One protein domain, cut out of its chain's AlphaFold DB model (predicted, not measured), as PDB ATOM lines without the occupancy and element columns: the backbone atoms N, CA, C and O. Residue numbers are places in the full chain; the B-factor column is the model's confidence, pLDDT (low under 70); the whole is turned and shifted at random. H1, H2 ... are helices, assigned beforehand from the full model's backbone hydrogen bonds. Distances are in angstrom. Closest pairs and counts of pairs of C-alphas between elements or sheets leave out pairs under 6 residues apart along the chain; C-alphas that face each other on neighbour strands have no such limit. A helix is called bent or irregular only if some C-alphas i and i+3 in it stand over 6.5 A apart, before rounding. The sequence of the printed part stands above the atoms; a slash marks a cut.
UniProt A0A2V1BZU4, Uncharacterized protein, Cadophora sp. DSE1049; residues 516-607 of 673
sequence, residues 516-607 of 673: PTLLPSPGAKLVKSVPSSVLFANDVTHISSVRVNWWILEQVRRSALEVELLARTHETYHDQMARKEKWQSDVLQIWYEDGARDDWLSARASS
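What this domain is: This is residues 516 to 607 of the 673 residues of an uncharacterized protein of Cadophora sp. DSE1049 (UniProt A0A2V1BZU4). A loose, open assembly of helices: the longest helix, H2, and H3 form an L that meets at a corner, H4 turns back near H3 to one side of that L, and most of H5, residues 598 to 607, sticks out past the other end of H2. A long stretch with no named element, residues 516 to 531, loops over to short H1, which packs on the early part of H2. The printed part has 92 residues with five named helices, in the order H1, H2, H3, H4, H5, and no named strand; its class is all helix. The whole is loose, with a radius of gyration of the C-alphas of 15.2 A, and its spans of 39 by 35 by 19 A are only just flat.

How they stand to each other: H2, residues 540 to 557, touches H1, residues 532 to 535, with residues 543 to 547 alone; the closest C-alphas, those of Val 534 and Val 546, are 6.9 A apart. At its other end H2 only just touches H3, residues 560 to 573, and only at the corner by their link, with 3 pairs of C-alphas within 8 A; the closest are those of Val 556 and Glu 562, 5.4 A apart. The lines of H2 and H3 are about perpendicular, at 74 degrees. H4, residues 583 to 590, and H3 are near each other, with 10 pairs of C-alphas within 10 A, the closest at 8.3 A. H4 is apart from H2. H5, residues 596 to 607, is close to H2 but not clearly touching; the closest C-alphas, those of Ser 545 and Arg 597, are 6.8 A apart. H2 and H5 run opposite ways at a steep tilt of 52 degrees. In H3 and H4 every pair of O i and N i+4 is within hydrogen-bond range; in H2 it is 12 of 14 and in H5 6 of 8, while H1 is too short for such a pair.

Where its parts are: H2 measures 26.2 A from C-alpha 540 at (5.976, 43.624, -40.854) to C-alpha 557 at (25.763, 43.053, -23.704). It is neither bent nor irregular, but only just: C-alphas 541 and 544 are 6.0 A apart. H3 measures 20.0 A, H5 16.6 A, H4 10.0 A and H1 5.1 A from first to last C-alpha. H5 ends with C-alpha 607 at (-6.807, 32.727, -26.528).

The domain as a whole: The two C-alphas farthest apart, those of Gly 523 and Ser 606, are 47.2 A from each other. The printed part has no cut. The links H1 to H2, H2 to H3 and H4 to H5 are tight, and the 9-residue link H3 to H4 is short. The mean pLDDT of the printed part is 75.4; it is under 70 at residues 522 to 530, 532 to 538, 540 to 542, 575 to 580 and 594 to 607.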
ATOM      1  N   PRO A 516      34.645  37.827 -25.377       85.88
ATOM      2  CA  PRO A 516      34.988  38.861 -26.357       85.88
ATOM      3  C   PRO A 516      34.000  38.968 -27.528       85.88
ATOM      4  O   PRO A 516      34.026  39.944 -28.268       85.88
ATOM      5  N   THR A 517      33.155  37.958 -27.759       87.69
ATOM      6  CA  THR A 517      32.161  37.967 -28.851       87.69
ATOM      7  C   THR A 517      30.805  38.510 -28.391       87.69
ATOM      8  O   THR A 517      30.016  39.031 -29.190       87.69
ATOM      9  N   LEU A 518      30.510  38.390 -27.096       88.50
ATOM     10  CA  LEU A 518      29.280  38.911 -26.513       88.50
ATOM     11  C   LEU A 518      29.466  40.356 -26.067       88.50
ATOM     12  O   LEU A 518      28.636  41.185 -26.422       88.50
ATOM     13  N   LEU A 519      30.547  40.678 -25.363       88.75
ATOM     14  CA  LEU A 519      30.758  42.028 -24.858       88.75
ATOM     15  C   LEU A 519      31.317  42.954 -25.948       88.75
ATOM     16  O   LEU A 519      32.175  42.540 -26.728       88.75
ATOM     17  N   PRO A 520      30.842  44.210 -26.032       80.88
ATOM     18  CA  PRO A 520      31.433  45.190 -26.928       80.88
ATOM     19  C   PRO A 520      32.875  45.459 -26.495       80.88
ATOM     20  O   PRO A 520      33.147  45.624 -25.304       80.88
ATOM     21  N   SER A 521      33.799  45.525 -27.458       75.56
ATOM     22  CA  SER A 521      35.181  45.904 -27.168       75.56
ATOM     23  C   SER A 521      35.200  47.252 -26.434       75.56
ATOM     24  O   SER A 521      34.517  48.180 -26.886       75.56
ATOM     25  N   PRO A 522      35.963  47.396 -25.336       61.47
ATOM     26  CA  PRO A 522      36.141  48.684 -24.672       61.47
ATOM     27  C   PRO A 522      36.562  49.736 -25.705       61.47
ATOM     28  O   PRO A 522      37.442  49.478 -26.519       61.47
ATOM     29  N   GLY A 523      35.878  50.882 -25.751       53.91
ATOM     30  CA  GLY A 523      36.162  51.948 -26.723       53.91
ATOM     31  C   GLY A 523      35.520  51.785 -28.110       53.91
ATOM     32  O   GLY A 523      35.417  52.770 -28.848       53.91
ATOM     33  N   ALA A 524      34.982  50.611 -28.464       67.44
ATOM     34  CA  ALA A 524      34.167  50.491 -29.667       67.44
ATOM     35  C   ALA A 524      32.884  51.304 -29.468       67.44
ATOM     36  O   ALA A 524      32.022  50.952 -28.661       67.44
ATOM     37  N   LYS A 525      32.752  52.414 -30.208       64.69
ATOM     38  CA  LYS A 525      31.513  53.197 -30.263       64.69
ATOM     39  C   LYS A 525      30.403  52.232 -30.644       64.69
ATOM     40  O   LYS A 525      30.359  51.792 -31.790       64.69
ATOM     41  N   LEU A 526      29.557  51.889 -29.670       60.03
ATOM     42  CA  LEU A 526      28.439  50.977 -29.844       60.03
ATOM     43  C   LEU A 526      27.684  51.417 -31.095       60.03
ATOM     44  O   LEU A 526      27.056  52.483 -31.113       60.03
ATOM     45  N   VAL A 527      27.827  50.649 -32.173       59.91
ATOM     46  CA  VAL A 527      27.230  51.013 -33.447       59.91
ATOM     47  C   VAL A 527      25.733  50.824 -33.250       59.91
ATOM     48  O   VAL A 527      25.215  49.719 -33.339       59.91
ATOM     49  N   LYS A 528      25.022  51.918 -32.954       62.69
ATOM     50  CA  LYS A 528      23.565  51.938 -32.731       62.69
ATOM     51  C   LYS A 528      22.765  51.501 -33.968       62.69
ATOM     52  O   LYS A 528      21.535  51.532 -33.940       62.69
ATOM     53  N   SER A 529      23.431  51.147 -35.069       54.81
ATOM     54  CA  SER A 529      22.767  50.611 -36.243       54.81
ATOM     55  C   SER A 529      22.316  49.188 -35.947       54.81
ATOM     56  O   SER A 529      23.127  48.269 -35.834       54.81
ATOM     57  N   VAL A 530      21.000  49.021 -35.878       63.47
ATOM     58  CA  VAL A 530      20.346  47.731 -36.077       63.47
ATOM     59  C   VAL A 530      20.999  47.068 -37.303       63.47
ATOM     60  O   VAL A 530      21.071  47.725 -38.349       63.47
ATOM     61  N   PRO A 531      21.528  45.832 -37.191       70.50
ATOM     62  CA  PRO A 531      22.199  45.163 -38.298       70.50
ATOM     63  C   PRO A 531      21.322  45.233 -39.543       70.50
ATOM     64  O   PRO A 531      20.131  44.940 -39.466       70.50
ATOM     65  N   SER A 532      21.873  45.642 -40.688       62.97
ATOM     66  CA  SER A 532      21.060  45.851 -41.893       62.97
ATOM     67  C   SER A 532      20.293  44.588 -42.307       62.97
ATOM     68  O   SER A 532      19.211  44.702 -42.867       62.97
ATOM     69  N   SER A 533      20.777  43.397 -41.935       64.00
ATOM     70  CA  SER A 533      20.065  42.119 -42.081       64.00
ATOM     71  C   SER A 533      18.681  42.088 -41.416       64.00
ATOM     72  O   SER A 533      17.784  41.426 -41.926       64.00
ATOM     73  N   VAL A 534      18.473  42.836 -40.327       64.25
ATOM     74  CA  VAL A 534      17.185  42.962 -39.621       64.25
ATOM     75  C   VAL A 534      16.218  43.898 -40.357       64.25
ATOM     76  O   VAL A 534      15.006  43.742 -40.250       64.25
ATOM     77  N   LEU A 535      16.733  44.863 -41.125       63.78
ATOM     78  CA  LEU A 535      15.917  45.868 -41.816       63.78
ATOM     79  C   LEU A 535      15.360  45.391 -43.168       63.78
ATOM     80  O   LEU A 535      14.454  46.029 -43.694       63.78
ATOM     81  N   PHE A 536      15.865  44.283 -43.725       66.25
ATOM     82  CA  PHE A 536      15.441  43.761 -45.035       66.25
ATOM     83  C   PHE A 536      14.386  42.640 -44.976       66.25
ATOM     84  O   PHE A 536      14.006  42.103 -46.016       66.25
ATOM     85  N   ALA A 537      13.887  42.273 -43.791       65.94
ATOM     86  CA  ALA A 537      12.778  41.327 -43.683       65.94
ATOM     87  C   ALA A 537      11.453  42.031 -44.039       65.94
ATOM     88  O   ALA A 537      10.957  42.853 -43.274       65.94
ATOM     89  N   ASN A 538      10.879  41.715 -45.205       67.38
ATOM     90  CA  ASN A 538       9.660  42.356 -45.733       67.38
ATOM     91  C   ASN A 538       8.367  42.033 -44.952       67.38
ATOM     92  O   ASN A 538       7.327  42.632 -45.223       67.38
ATOM     93  N   ASP A 539       8.411  41.113 -43.986       73.88
ATOM     94  CA  ASP A 539       7.266  40.791 -43.132       73.88
ATOM     95  C   ASP A 539       7.203  41.733 -41.926       73.88
ATOM     96  O   ASP A 539       8.000  41.647 -40.992       73.88
ATOM     97  N   VAL A 540       6.202  42.616 -41.910       65.50
ATOM     98  CA  VAL A 540       5.976  43.624 -40.854       65.50
ATOM     99  C   VAL A 540       5.853  42.995 -39.457       65.50
ATOM    100  O   VAL A 540       6.258  43.594 -38.461       65.50
ATOM    101  N   THR A 541       5.343  41.766 -39.370       66.94
ATOM    102  CA  THR A 541       5.248  40.991 -38.122       66.94
ATOM    103  C   THR A 541       6.596  40.435 -37.658       66.94
ATOM    104  O   THR A 541       6.784  40.232 -36.461       66.94
ATOM    105  N   HIS A 542       7.549  40.239 -38.570       66.69
ATOM    106  CA  HIS A 542       8.893  39.738 -38.281       66.69
ATOM    107  C   HIS A 542       9.825  40.842 -37.753       66.69
ATOM    108  O   HIS A 542      10.809  40.569 -37.071       66.69
ATOM    109  N   ILE A 543       9.514  42.111 -38.032       74.75
ATOM    110  CA  ILE A 543      10.355  43.248 -37.635       74.75
ATOM    111  C   ILE A 543      10.262  43.515 -36.125       74.75
ATOM    112  O   ILE A 543      11.255  43.892 -35.502       74.75
ATOM    113  N   SER A 544       9.092  43.320 -35.507       78.44
ATOM    114  CA  SER A 544       8.897  43.625 -34.083       78.44
ATOM    115  C   SER A 544       9.602  42.626 -33.163       78.44
ATOM    116  O   SER A 544      10.284  43.056 -32.235       78.44
ATOM    117  N   SER A 545       9.509  41.321 -33.435       78.25
ATOM    118  CA  SER A 545      10.168  40.279 -32.633       78.25
ATOM    119  C   SER A 545      11.689  40.353 -32.741       78.25
ATOM    120  O   SER A 545      12.375  40.353 -31.723       78.25
ATOM    121  N   VAL A 546      12.228  40.523 -33.952       81.44
ATOM    122  CA  VAL A 546      13.676  40.672 -34.151       81.44
ATOM    123  C   VAL A 546      14.196  41.930 -33.454       81.44
ATOM    124  O   VAL A 546      15.275  41.909 -32.865       81.44
ATOM    125  N   ARG A 547      13.410  43.017 -33.442       81.94
ATOM    126  CA  ARG A 547      13.752  44.239 -32.703       81.94
ATOM    127  C   ARG A 547      13.752  44.027 -31.189       81.94
ATOM    128  O   ARG A 547      14.620  44.584 -30.522       81.94
ATOM    129  N   VAL A 548      12.820  43.235 -30.654       83.75
ATOM    130  CA  VAL A 548      12.789  42.872 -29.228       83.75
ATOM    131  C   VAL A 548      13.982  41.986 -28.873       83.75
ATOM    132  O   VAL A 548      14.721  42.343 -27.962       83.75
ATOM    133  N   ASN A 549      14.249  40.911 -29.620       86.25
ATOM    134  CA  ASN A 549      15.388  40.021 -29.353       86.25
ATOM    135  C   ASN A 549      16.724  40.763 -29.454       86.25
ATOM    136  O   ASN A 549      17.604  40.568 -28.616       86.25
ATOM    137  N   TRP A 550      16.859  41.664 -30.434       87.56
ATOM    138  CA  TRP A 550      18.012  42.556 -30.537       87.56
ATOM    139  C   TRP A 550      18.125  43.493 -29.332       87.56
ATOM    140  O   TRP A 550      19.213  43.640 -28.788       87.56
ATOM    141  N   TRP A 551      17.020  44.095 -28.879       88.12
ATOM    142  CA  TRP A 551      17.028  44.968 -27.703       88.12
ATOM    143  C   TRP A 551      17.413  44.220 -26.420       88.12
ATOM    144  O   TRP A 551      18.177  44.764 -25.627       88.12
ATOM    145  N   ILE A 552      16.933  42.986 -26.229       90.19
ATOM    146  CA  ILE A 552      17.297  42.149 -25.076       90.19
ATOM    147  C   ILE A 552      18.776  41.766 -25.149       90.19
ATOM    148  O   ILE A 552      19.483  41.931 -24.160       90.19
ATOM    149  N   LEU A 553      19.265  41.321 -26.314       90.56
ATOM    150  CA  LEU A 553      20.687  41.020 -26.495       90.56
ATOM    151  C   LEU A 553      21.543  42.247 -26.171       90.56
ATOM    152  O   LEU A 553      22.542  42.147 -25.474       90.56
ATOM    153  N   GLU A 554      21.124  43.417 -26.642       89.75
ATOM    154  CA  GLU A 554      21.787  44.681 -26.353       89.75
ATOM    155  C   GLU A 554      21.773  45.023 -24.854       89.75
ATOM    156  O   GLU A 554      22.756  45.567 -24.364       89.75
ATOM    157  N   GLN A 555      20.716  44.688 -24.100       90.62
ATOM    158  CA  GLN A 555      20.739  44.833 -22.638       90.62
ATOM    159  C   GLN A 555      21.767  43.896 -21.999       90.62
ATOM    160  O   GLN A 555      22.631  44.382 -21.273       90.62
ATOM    161  N   VAL A 556      21.754  42.611 -22.367       92.31
ATOM    162  CA  VAL A 556      22.710  41.614 -21.856       92.31
ATOM    163  C   VAL A 556      24.152  42.050 -22.116       92.31
ATOM    164  O   VAL A 556      25.009  41.980 -21.243       92.31
ATOM    165  N   ARG A 557      24.426  42.592 -23.305       90.94
ATOM    166  CA  ARG A 557      25.763  43.053 -23.704       90.94
ATOM    167  C   ARG A 557      26.254  44.308 -22.983       90.94
ATOM    168  O   ARG A 557      27.444  44.608 -23.052       90.94
ATOM    169  N   ARG A 558      25.381  45.053 -22.300       85.12
ATOM    170  CA  ARG A 558      25.776  46.244 -21.523       85.12
ATOM    171  C   ARG A 558      26.391  45.899 -20.175       85.12
ATOM    172  O   ARG A 558      27.015  46.769 -19.572       85.12
ATOM    173  N   SER A 559      26.213  44.668 -19.705       88.50
ATOM    174  CA  SER A 559      26.642  44.231 -18.382       88.50
ATOM    175  C   SER A 559      27.437  42.937 -18.489       88.50
ATOM    176  O   SER A 559      26.906  41.891 -18.853       88.50
ATOM    177  N   ALA A 560      28.721  42.994 -18.138       85.44
ATOM    178  CA  ALA A 560      29.585  41.817 -18.125       85.44
ATOM    179  C   ALA A 560      29.051  40.712 -17.187       85.44
ATOM    180  O   ALA A 560      29.029  39.542 -17.570       85.44
ATOM    181  N   LEU A 561      28.436  41.113 -16.068       86.69
ATOM    182  CA  LEU A 561      27.761  40.223 -15.125       86.69
ATOM    183  C   LEU A 561      26.581  39.467 -15.760       86.69
ATOM    184  O   LEU A 561      26.353  38.298 -15.457       86.69
ATOM    185  N   GLU A 562      25.805  40.118 -16.633       92.62
ATOM    186  CA  GLU A 562      24.680  39.464 -17.319       92.62
ATOM    187  C   GLU A 562      25.179  38.444 -18.344       92.62
ATOM    188  O   GLU A 562      24.595  37.368 -18.482       92.62
ATOM    189  N   VAL A 563      26.297  38.741 -19.011       92.62
ATOM    190  CA  VAL A 563      26.973  37.792 -19.900       92.62
ATOM    191  C   VAL A 563      27.570  36.621 -19.119       92.62
ATOM    192  O   VAL A 563      27.467  35.484 -19.575       92.62
ATOM    193  N   GLU A 564      28.137  36.852 -17.933       90.25
ATOM    194  CA  GLU A 564      28.612  35.774 -17.060       90.25
ATOM    195  C   GLU A 564      27.450  34.894 -16.579       90.25
ATOM    196  O   GLU A 564      27.541  33.665 -16.610       90.25
ATOM    197  N   LEU A 565      26.325  35.493 -16.185       92.12
ATOM    198  CA  LEU A 565      25.125  34.749 -15.811       92.12
ATOM    199  C   LEU A 565      24.606  33.915 -16.990       92.12
ATOM    200  O   LEU A 565      24.264  32.741 -16.820       92.12
ATOM    201  N   LEU A 566      24.594  34.489 -18.195       92.06
ATOM    202  CA  LEU A 566      24.244  33.770 -19.415       92.06
ATOM    203  C   LEU A 566      25.208  32.603 -19.674       92.06
ATOM    204  O   LEU A 566      24.761  31.499 -19.973       92.06
ATOM    205  N   ALA A 567      26.512  32.809 -19.490       90.81
ATOM    206  CA  ALA A 567      27.509  31.751 -19.610       90.81
ATOM    207  C   ALA A 567      27.253  30.617 -18.602       90.81
ATOM    208  O   ALA A 567      27.172  29.459 -18.998       90.81
ATOM    209  N   ARG A 568      27.042  30.939 -17.318       88.50
ATOM    210  CA  ARG A 568      26.787  29.947 -16.256       88.50
ATOM    211  C   ARG A 568      25.493  29.170 -16.473       88.50
ATOM    212  O   ARG A 568      25.452  27.958 -16.266       88.50
ATOM    213  N   THR A 569      24.423  29.851 -16.883       89.25
ATOM    214  CA  THR A 569      23.155  29.180 -17.207       89.25
ATOM    215  C   THR A 569      23.340  28.247 -18.397       89.25
ATOM    216  O   THR A 569      22.979  27.078 -18.307       89.25
ATOM    217  N   HIS A 570      24.000  28.705 -19.460       86.50
ATOM    218  CA  HIS A 570      24.311  27.866 -20.611       86.50
ATOM    219  C   HIS A 570      25.187  26.655 -20.236       86.50
ATOM    220  O   HIS A 570      24.927  25.546 -20.697       86.50
ATOM    221  N   GLU A 571      26.198  26.835 -19.382       85.94
ATOM    222  CA  GLU A 571      27.028  25.746 -18.842       85.94
ATOM    223  C   GLU A 571      26.205  24.728 -18.041       85.94
ATOM    224  O   GLU A 571      26.453  23.533 -18.148       85.94
ATOM    225  N   THR A 572      25.198  25.185 -17.291       86.88
ATOM    226  CA  THR A 572      24.320  24.316 -16.486       86.88
ATOM    227  C   THR A 572      23.373  23.480 -17.352       86.88
ATOM    228  O   THR A 572      23.048  22.351 -16.999       86.88
ATOM    229  N   TYR A 573      22.901  24.023 -18.479       84.19
ATOM    230  CA  TYR A 573      21.968  23.325 -19.374       84.19
ATOM    231  C   TYR A 573      22.663  22.414 -20.394       84.19
ATOM    232  O   TYR A 573      22.065  21.444 -20.862       84.19
ATOM    233  N   HIS A 574      23.920  22.702 -20.738       82.19
ATOM    234  CA  HIS A 574      24.687  21.945 -21.721       82.19
ATOM    235  C   HIS A 574      25.931  21.316 -21.079       82.19
ATOM    236  O   HIS A 574      27.047  21.804 -21.245       82.19
ATOM    237  N   ASP A 575      25.742  20.160 -20.431       67.00
ATOM    238  CA  ASP A 575      26.784  19.359 -19.752       67.00
ATOM    239  C   ASP A 575      27.980  18.929 -20.646       67.00
ATOM    240  O   ASP A 575      28.950  18.342 -20.169       67.00
ATOM    241  N   GLN A 576      27.957  19.202 -21.956       60.50
ATOM    242  CA  GLN A 576      28.993  18.806 -22.921       60.50
ATOM    243  C   GLN A 576      29.690  20.005 -23.579       60.50
ATOM    244  O   GLN A 576      29.738  20.144 -24.801       60.50
ATOM    245  N   MET A 577      30.299  20.876 -22.782       53.59
ATOM    246  CA  MET A 577      31.081  22.011 -23.287       53.59
ATOM    247  C   MET A 577      32.545  21.626 -23.552       53.59
ATOM    248  O   MET A 577      33.474  22.113 -22.912       53.59
ATOM    249  N   ALA A 578      32.785  20.765 -24.546       52.69
ATOM    250  CA  ALA A 578      34.148  20.428 -24.980       52.69
ATOM    251  C   ALA A 578      34.852  21.563 -25.763       52.69
ATOM    252  O   ALA A 578      36.020  21.423 -26.125       52.69
ATOM    253  N   ARG A 579      34.186  22.698 -26.042       63.94
ATOM    254  CA  ARG A 579      34.798  23.870 -26.698       63.94
ATOM    255  C   ARG A 579      34.288  25.183 -26.097       63.94
ATOM    256  O   ARG A 579      33.341  25.770 -26.613       63.94
ATOM    257  N   LYS A 580      34.972  25.668 -25.052       66.31
ATOM    258  CA  LYS A 580      34.720  26.966 -24.384       66.31
ATOM    259  C   LYS A 580      34.654  28.174 -25.333       66.31
ATOM    260  O   LYS A 580      34.109  29.203 -24.964       66.31
ATOM    261  N   GLU A 581      35.186  28.063 -26.545       70.81
ATOM    262  CA  GLU A 581      35.233  29.169 -27.507       70.81
ATOM    263  C   GLU A 581      34.006  29.242 -28.427       70.81
ATOM    264  O   GLU A 581      33.737  30.297 -28.995       70.81
ATOM    265  N   LYS A 582      33.235  28.154 -28.593       84.88
ATOM    266  CA  LYS A 582      32.159  28.125 -29.601       84.88
ATOM    267  C   LYS A 582      30.799  28.594 -29.076       84.88
ATOM    268  O   LYS A 582      30.015  29.144 -29.844       84.88
ATOM    269  N   TRP A 583      30.550  28.463 -27.775       88.19
ATOM    270  CA  TRP A 583      29.230  28.736 -27.200       88.19
ATOM    271  C   TRP A 583      28.769  30.186 -27.395       88.19
ATOM    272  O   TRP A 583      27.586  30.411 -27.584       88.19
ATOM    273  N   GLN A 584      29.677  31.170 -27.408       90.56
ATOM    274  CA  GLN A 584      29.298  32.574 -27.628       90.56
ATOM    275  C   GLN A 584      28.710  32.778 -29.028       90.56
ATOM    276  O   GLN A 584      27.729  33.497 -29.197       90.56
ATOM    277  N   SER A 585      29.294  32.112 -30.027       88.56
ATOM    278  CA  SER A 585      28.781  32.109 -31.398       88.56
ATOM    279  C   SER A 585      27.473  31.331 -31.499       88.56
ATOM    280  O   SER A 585      26.543  31.801 -32.146       88.56
ATOM    281  N   ASP A 586      27.387  30.178 -30.830       87.12
ATOM    282  CA  ASP A 586      26.184  29.342 -30.832       87.12
ATOM    283  C   ASP A 586      25.011  30.075 -30.145       87.12
ATOM    284  O   ASP A 586      23.913  30.110 -30.687       87.12
ATOM    285  N   VAL A 587      25.251  30.771 -29.027       88.62
ATOM    286  CA  VAL A 587      24.265  31.631 -28.355       88.62
ATOM    287  C   VAL A 587      23.789  32.737 -29.280       88.62
ATOM    288  O   VAL A 587      22.588  32.924 -29.400       88.62
ATOM    289  N   LEU A 588      24.686  33.451 -29.966       88.19
ATOM    290  CA  LEU A 588      24.284  34.515 -30.895       88.19
ATOM    291  C   LEU A 588      23.509  33.996 -32.103       88.19
ATOM    292  O   LEU A 588      22.629  34.696 -32.602       88.19
ATOM    293  N   GLN A 589      23.835  32.793 -32.571       85.44
ATOM    294  CA  GLN A 589      23.103  32.137 -33.642       85.44
ATOM    295  C   GLN A 589      21.692  31.752 -33.170       85.44
ATOM    296  O   GLN A 589      20.711  32.125 -33.806       85.44
ATOM    297  N   ILE A 590      21.590  31.099 -32.011       85.50
ATOM    298  CA  ILE A 590      20.323  30.617 -31.450       85.50
ATOM    299  C   ILE A 590      19.442  31.775 -30.955       85.50
ATOM    300  O   ILE A 590      18.223  31.690 -31.045       85.50
ATOM    301  N   TRP A 591      20.015  32.900 -30.509       88.06
ATOM    302  CA  TRP A 591      19.267  34.047 -29.958       88.06
ATOM    303  C   TRP A 591      18.203  34.609 -30.909       88.06
ATOM    304  O   TRP A 591      17.189  35.174 -30.492       88.06
ATOM    305  N   TYR A 592      18.450  34.483 -32.212       81.88
ATOM    306  CA  TYR A 592      17.526  34.908 -33.260       81.88
ATOM    307  C   TYR A 592      16.711  33.752 -33.854       81.88
ATOM    308  O   TYR A 592      15.767  34.012 -34.600       81.88
ATOM    309  N   GLU A 593      17.056  32.507 -33.520       78.75
ATOM    310  CA  GLU A 593      16.329  31.293 -33.901       78.75
ATOM    311  C   GLU A 593      15.300  30.872 -32.838       78.75
ATOM    312  O   GLU A 593      14.352  30.165 -33.179       78.75
ATOM    313  N   ASP A 594      15.450  31.311 -31.580       65.50
ATOM    314  CA  ASP A 594      14.586  30.883 -30.479       65.50
ATOM    315  C   ASP A 594      13.119  31.266 -30.738       65.50
ATOM    316  O   ASP A 594      12.748  32.427 -30.966       65.50
ATOM    317  N   GLY A 595      12.276  30.237 -30.712       55.72
ATOM    318  CA  GLY A 595      10.865  30.236 -31.071       55.72
ATOM    319  C   GLY A 595       9.965  30.987 -30.091       55.72
ATOM    320  O   GLY A 595       8.759  30.760 -30.101       55.72
ATOM    321  N   ALA A 596      10.480  31.941 -29.305       58.44
ATOM    322  CA  ALA A 596       9.654  32.905 -28.562       58.44
ATOM    323  C   ALA A 596       8.608  33.591 -29.479       58.44
ATOM    324  O   ALA A 596       7.535  34.011 -29.040       58.44
ATOM    325  N   ARG A 597       8.914  33.636 -30.784       57.12
ATOM    326  CA  ARG A 597       8.016  33.908 -31.914       57.12
ATOM    327  C   ARG A 597       6.761  33.020 -31.949       57.12
ATOM    328  O   ARG A 597       5.655  33.540 -32.097       57.12
ATOM    329  N   ASP A 598       6.929  31.706 -31.878       58.00
ATOM    330  CA  ASP A 598       5.893  30.712 -32.162       58.00
ATOM    331  C   ASP A 598       5.027  30.423 -30.932       58.00
ATOM    332  O   ASP A 598       3.812  30.246 -31.068       58.00
ATOM    333  N   ASP A 599       5.600  30.502 -29.729       58.75
ATOM    334  CA  ASP A 599       4.867  30.297 -28.476       58.75
ATOM    335  C   ASP A 599       3.925  31.464 -28.150       58.75
ATOM    336  O   ASP A 599       2.777  31.244 -27.752       58.75
ATOM    337  N   TRP A 600       4.336  32.719 -28.388       59.25
ATOM    338  CA  TRP A 600       3.457  33.873 -28.154       59.25
ATOM    339  C   TRP A 600       2.294  33.934 -29.153       59.25
ATOM    340  O   TRP A 600       1.149  34.204 -28.771       59.25
ATOM    341  N   LEU A 601       2.558  33.646 -30.432       56.28
ATOM    342  CA  LEU A 601       1.516  33.605 -31.459       56.28
ATOM    343  C   LEU A 601       0.568  32.413 -31.255       56.28
ATOM    344  O   LEU A 601      -0.645  32.592 -31.379       56.28
ATOM    345  N   SER A 602       1.075  31.243 -30.851       59.22
ATOM    346  CA  SER A 602       0.247  30.067 -30.529       59.22
ATOM    347  C   SER A 602      -0.602  30.272 -29.271       59.22
ATOM    348  O   SER A 602      -1.781  29.901 -29.253       59.22
ATOM    349  N   ALA A 603      -0.063  30.938 -28.243       62.53
ATOM    350  CA  ALA A 603      -0.804  31.295 -27.034       62.53
ATOM    351  C   ALA A 603      -1.925  32.307 -27.331       62.53
ATOM    352  O   ALA A 603      -3.052  32.164 -26.845       62.53
ATOM    353  N   ARG A 604      -1.659  33.304 -28.184       57.16
ATOM    354  CA  ARG A 604      -2.647  34.326 -28.558       57.16
ATOM    355  C   ARG A 604      -3.709  33.799 -29.528       57.16
ATOM    356  O   ARG A 604      -4.882  34.129 -29.357       57.16
ATOM    357  N   ALA A 605      -3.340  32.941 -30.480       60.50
ATOM    358  CA  ALA A 605      -4.290  32.238 -31.343       60.50
ATOM    359  C   ALA A 605      -5.215  31.323 -30.520       60.50
ATOM    360  O   ALA A 605      -6.434  31.350 -30.696       60.50
ATOM    361  N   SER A 606      -4.662  30.611 -29.533       64.38
ATOM    362  CA  SER A 606      -5.436  29.772 -28.606       64.38
ATOM    363  C   SER A 606      -6.363  30.583 -27.689       64.38
ATOM    364  O   SER A 606      -7.449  30.120 -27.336       64.38
ATOM    365  N   SER A 607      -5.974  31.809 -27.321       59.25
ATOM    366  CA  SER A 607      -6.807  32.727 -26.528       59.25
ATOM    367  C   SER A 607      -7.965  33.330 -27.334       59.25
ATOM    368  O   SER A 607      -9.063  33.498 -26.801       59.25
TER     369      SER A 607